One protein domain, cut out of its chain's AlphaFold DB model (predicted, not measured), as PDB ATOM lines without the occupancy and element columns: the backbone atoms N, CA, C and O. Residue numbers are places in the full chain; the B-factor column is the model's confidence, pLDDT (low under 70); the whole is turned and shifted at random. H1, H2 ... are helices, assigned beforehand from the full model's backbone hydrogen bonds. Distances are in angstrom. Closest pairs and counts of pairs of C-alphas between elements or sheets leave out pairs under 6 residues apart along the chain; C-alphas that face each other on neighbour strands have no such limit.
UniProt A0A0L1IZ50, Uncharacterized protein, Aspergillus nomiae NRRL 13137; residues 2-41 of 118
ATOM      1  N   MET A   2      -0.445  52.890  56.566       83.06
ATOM      2  CA  MET A   2      -0.798  53.154  55.150       83.06
ATOM      3  C   MET A   2       0.207  52.679  54.075       83.06
ATOM      4  O   MET A   2      -0.209  52.201  53.028       83.06
ATOM      5  N   ARG A   3       1.526  52.805  54.295       83.81
ATOM      6  CA  ARG A   3       2.536  52.392  53.293       83.81
ATOM      7  C   ARG A   3       2.553  50.879  53.067       83.81
ATOM      8  O   ARG A   3       2.655  50.446  51.931       83.81
ATOM      9  N   GLY A   4       2.520  50.107  54.156       87.00
ATOM     10  CA  GLY A   4       2.580  48.645  54.087       87.00
ATOM     11  C   GLY A   4       1.378  48.115  53.323       87.00
ATOM     12  O   GLY A   4       1.552  47.479  52.299       87.00
ATOM     13  N   GLU A   5       0.186  48.555  53.724       92.94
ATOM     14  CA  GLU A   5      -1.068  48.192  53.059       92.94
ATOM     15  C   GLU A   5      -1.074  48.566  51.571       92.94
ATOM     16  O   GLU A   5      -1.489  47.766  50.740       92.94
ATOM     17  N   PHE A   6      -0.575  49.755  51.213       91.06
ATOM     18  CA  PHE A   6      -0.451  50.147  49.809       91.06
ATOM     19  C   PHE A   6       0.476  49.208  49.022       91.06
ATOM     20  O   PHE A   6       0.105  48.778  47.933       91.06
ATOM     21  N   MET A   7       1.660  48.886  49.557       92.50
ATOM     22  CA  MET A   7       2.610  48.003  48.870       92.50
ATOM     23  C   MET A   7       2.079  46.573  48.780       92.50
ATOM     24  O   MET A   7       2.193  45.963  47.724       92.50
ATOM     25  N   ASP A   8       1.428  46.069  49.830       93.31
ATOM     26  CA  ASP A   8       0.821  44.735  49.838       93.31
ATOM     27  C   ASP A   8      -0.252  44.612  48.744       93.31
ATOM     28  O   ASP A   8      -0.289  43.628  48.002       93.31
ATOM     29  N   ILE A   9      -1.096  45.641  48.596       94.31
ATOM     30  CA  ILE A   9      -2.113  45.706  47.538       94.31
ATOM     31  C   ILE A   9      -1.458  45.809  46.157       94.31
ATOM     32  O   ILE A   9      -1.882  45.115  45.233       94.31
ATOM     33  N   LEU A  10      -0.437  46.658  46.005       91.50
ATOM     34  CA  LEU A  10       0.253  46.858  44.731       91.50
ATOM     35  C   LEU A  10       0.909  45.560  44.244       91.50
ATOM     36  O   LEU A  10       0.697  45.168  43.102       91.50
ATOM     37  N   ILE A  11       1.627  44.861  45.126       92.94
ATOM     38  CA  ILE A  11       2.271  43.575  44.828       92.94
ATOM     39  C   ILE A  11       1.224  42.533  44.418       92.94
ATOM     40  O   ILE A  11       1.393  41.841  43.412       92.94
ATOM     41  N   ALA A  12       0.122  42.424  45.168       91.94
ATOM     42  CA  ALA A  12      -0.947  41.476  44.858       91.94
ATOM     43  C   ALA A  12      -1.592  41.755  43.488       91.94
ATOM     44  O   ALA A  12      -1.890  40.826  42.731       91.94
ATOM     45  N   GLU A  13      -1.786  43.030  43.147       90.00
ATOM     46  CA  GLU A  13      -2.359  43.433  41.865       90.00
ATOM     47  C   GLU A  13      -1.393  43.184  40.697       90.00
ATOM     48  O   GLU A  13      -1.805  42.681  39.649       90.00
ATOM     49  N   GLU A  14      -0.099  43.448  40.878       89.06
ATOM     50  CA  GLU A  14       0.921  43.141  39.873       89.06
ATOM     51  C   GLU A  14       1.009  41.643  39.581       89.06
ATOM     52  O   GLU A  14       1.005  41.244  38.416       89.06
ATOM     53  N   GLN A  15       0.982  40.795  40.612       86.31
ATOM     54  CA  GLN A  15       0.969  39.336  40.445       86.31
ATOM     55  C   GLN A  15      -0.265  38.854  39.662       86.31
ATOM     56  O   GLN A  15      -0.169  37.959  38.810       86.31
ATOM     57  N   ARG A  16      -1.427  39.479  39.892       85.69
ATOM     58  CA  ARG A  16      -2.666  39.196  39.152       85.69
ATOM     59  C   ARG A  16      -2.545  39.560  37.667       85.69
ATOM     60  O   ARG A  16      -3.007  38.807  36.807       85.69
ATOM     61  N   LEU A  17      -1.901  40.683  37.353       81.25
ATOM     62  CA  LEU A  17      -1.698  41.169  35.982       81.25
ATOM     63  C   LEU A  17      -0.623  40.374  35.220       81.25
ATOM     64  O   LEU A  17      -0.812  40.063  34.038       81.25
ATOM     65  N   SER A  18       0.456  39.968  35.897       73.69
ATOM     66  CA  SER A  18       1.497  39.098  35.332       73.69
ATOM     67  C   SER A  18       0.945  37.725  34.943       73.69
ATOM     68  O   SER A  18       1.310  37.190  33.902       73.69
ATOM     69  N   SER A  19      -0.016  37.198  35.708       62.88
ATOM     70  CA  SER A  19      -0.690  35.921  35.414       62.88
ATOM     71  C   SER A  19      -1.528  35.945  34.124       62.88
ATOM     72  O   SER A  19      -1.878  34.893  33.592       62.88
ATOM     73  N   THR A  20      -1.868  37.137  33.622       62.41
ATOM     74  CA  THR A  20      -2.750  37.332  32.456       62.41
ATOM     75  C   THR A  20      -1.967  37.715  31.189       62.41
ATOM     76  O   THR A  20      -2.505  37.661  30.084       62.41
ATOM     77  N   SER A  21      -0.689  38.087  31.326       61.81
ATOM     78  CA  SER A  21       0.139  38.625  30.241       61.81
ATOM     79  C   SER A  21       1.061  37.549  29.656       61.81
ATOM     80  O   SER A  21       1.949  37.044  30.328       61.81
ATOM     81  N   THR A  22       0.874  37.202  28.379       57.28
ATOM     82  CA  THR A  22       1.643  36.171  27.647       57.28
ATOM     83  C   THR A  22       2.973  36.669  27.058       57.28
ATOM     84  O   THR A  22       3.601  35.971  26.260       57.28
ATOM     85  N   SER A  23       3.416  37.880  27.403       58.38
ATOM     86  CA  SER A  23       4.641  38.472  26.862       58.38
ATOM     87  C   SER A  23       5.849  38.189  27.757       58.38
ATOM     88  O   SER A  23       5.929  38.712  28.865       58.38
ATOM     89  N   ASN A  24       6.823  37.444  27.229       56.09
ATOM     90  CA  ASN A  24       8.112  37.085  27.851       56.09
ATOM     91  C   ASN A  24       9.081  38.271  28.074       56.09
ATOM     92  O   ASN A  24      10.296  38.084  28.060       56.09
ATOM     93  N   HIS A  25       8.583  39.501  28.207       56.50
ATOM     94  CA  HIS A  25       9.423  40.648  28.529       56.50
ATOM     95  C   HIS A  25       9.332  40.891  30.034       56.50
ATOM     96  O   HIS A  25       8.346  41.439  30.517       56.50
ATOM     97  N   GLU A  26      10.355  40.455  30.769       67.19
ATOM     98  CA  GLU A  26      10.512  40.737  32.197       67.19
ATOM     99  C   GLU A  26      10.835  42.227  32.381       67.19
ATOM    100  O   GLU A  26      11.990  42.637  32.492       67.19
ATOM    101  N   SER A  27       9.814  43.081  32.319       70.88
ATOM    102  CA  SER A  27       9.932  44.443  32.827       70.88
ATOM    103  C   SER A  27      10.018  44.389  34.356       70.88
ATOM    104  O   SER A  27       9.243  43.638  34.954       70.88
ATOM    105  N   PRO A  28      10.898  45.180  34.993       78.12
ATOM    106  CA  PRO A  28      10.950  45.261  36.452       78.12
ATOM    107  C   PRO A  28       9.571  45.628  37.017       78.12
ATOM    108  O   PRO A  28       8.887  46.489  36.454       78.12
ATOM    109  N   GLN A  29       9.161  44.957  38.099       86.69
ATOM    110  CA  GLN A  29       7.881  45.226  38.751       86.69
ATOM    111  C   GLN A  29       7.912  46.636  39.355       86.69
ATOM    112  O   GLN A  29       8.937  47.093  39.869       86.69
ATOM    113  N   LEU A  30       6.800  47.366  39.267       88.94
ATOM    114  CA  LEU A  30       6.707  48.709  39.826       88.94
ATOM    115  C   LEU A  30       6.839  48.662  41.349       88.94
ATOM    116  O   LEU A  30       7.443  49.575  41.911       88.94
ATOM    117  N   SER A  31       6.334  47.618  42.011       90.19
ATOM    118  CA  SER A  31       6.541  47.426  43.453       90.19
ATOM    119  C   SER A  31       8.023  47.403  43.833       90.19
ATOM    120  O   SER A  31       8.412  48.153  44.731       90.19
ATOM    121  N   ASP A  32       8.852  46.654  43.102       89.56
ATOM    122  CA  ASP A  32      10.304  46.587  43.323       89.56
ATOM    123  C   ASP A  32      10.960  47.964  43.155       89.56
ATOM    124  O   ASP A  32      11.705  48.430  44.022       89.56
ATOM    125  N   ILE A  33      10.631  48.667  42.064       90.56
ATOM    126  CA  ILE A  33      11.157  50.014  41.788       90.56
ATOM    127  C   ILE A  33      10.735  50.991  42.889       90.56
ATOM    128  O   ILE A  33      11.526  51.839  43.316       90.56
ATOM    129  N   MET A  34       9.482  50.914  43.340       90.81
ATOM    130  CA  MET A  34       8.962  51.777  44.395       90.81
ATOM    131  C   MET A  34       9.644  51.490  45.731       90.81
ATOM    132  O   MET A  34       9.988  52.439  46.435       90.81
ATOM    133  N   GLU A  35       9.871  50.221  46.074       90.75
ATOM    134  CA  GLU A  35      10.578  49.836  47.295       90.75
ATOM    135  C   GLU A  35      12.026  50.337  47.278       90.75
ATOM    136  O   GLU A  35      12.465  50.998  48.227       90.75
ATOM    137  N   GLU A  36      12.746  50.116  46.176       90.94
ATOM    138  CA  GLU A  36      14.113  50.605  45.996       90.94
ATOM    139  C   GLU A  36      14.176  52.138  46.076       90.94
ATOM    140  O   GLU A  36      14.994  52.701  46.810       90.94
ATOM    141  N   SER A  37      13.264  52.828  45.388       90.06
ATOM    142  CA  SER A  37      13.176  54.293  45.389       90.06
ATOM    143  C   SER A  37      12.890  54.863  46.778       90.06
ATOM    144  O   SER A  37      13.326  55.975  47.095       90.06
ATOM    145  N   TRP A  38      12.163  54.120  47.616       88.06
ATOM    146  CA  TRP A  38      11.925  54.480  49.010       88.06
ATOM    147  C   TRP A  38      13.173  54.288  49.861       88.06
ATOM    148  O   TRP A  38      13.538  55.187  50.619       88.06
ATOM    149  N   LYS A  39      13.829  53.131  49.721       88.00
ATOM    150  CA  LYS A  39      15.035  52.765  50.470       88.00
ATOM    151  C   LYS A  39      16.195  53.715  50.181       88.00
ATOM    152  O   LYS A  39      16.897  54.119  51.102       88.00
ATOM    153  N   MET A  40      16.373  54.092  48.918       87.19
ATOM    154  CA  MET A  40      17.415  55.027  48.491       87.19
ATOM    155  C   MET A  40      17.055  56.495  48.783       87.19
ATOM    156  O   MET A  40      17.908  57.374  48.718       87.19
ATOM    157  N   GLY A  41      15.789  56.782  49.106       87.38
ATOM    158  CA  GLY A  41      15.297  58.133  49.376       87.38
ATOM    159  C   GLY A  41      14.979  58.968  48.130       87.38
ATOM    160  O   GLY A  41      14.567  60.122  48.261       87.38
TER     161      GLY A  41
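AT A GLANCE: This is residues 2 to 41 of the 118 residues of an uncharacterized protein of Aspergillus nomiae NRRL 13137 (UniProt A0A0L1IZ50). A flat, loose helical hairpin: the long helix H1 runs one way, a wide loop of residues 19 to 29 turns the chain round, and the shorter helix H2 folds back beside H1. Residues 19 to 25 of the loop and residues 36 to 41, of which 36 to 39 belong to H2, stand free. The printed part has 40 residues with two named helices, H1 then H2, and no named strand; its class is all helix. It is loose, with a radius of gyration of the C-alphas of 11.4 A, and spans 33 by 20 by 5 A.

IN THESE COORDINATES: H1 is residues 2 to 18, 24.4 A long from C-alpha 2 at (-0.798, 53.154, 55.150) to C-alpha 18. H2 is residues 30 to 39, 14.1 A long, ending with C-alpha 39 at (15.035, 52.765, 50.470).

HOW THE PARTS SIT: H1 touches H2 with residues 7 to 14 alone; the closest C-alphas are those of Ile 11 and Ser 31, 5.9 A apart. The two form a helical hairpin at a shallow tilt of 31 degrees, opposite ways. In H1 and H2 every O i to N i+4 pair is within hydrogen-bond range.

THE WHOLE: The C-alphas farthest apart, of Thr 22 and Gly 41, are 33.8 A apart. The printed part has no cut. The link from H1 to H2, 11 residues, is long. The pLDDT is under 70 at residues 19 to 26.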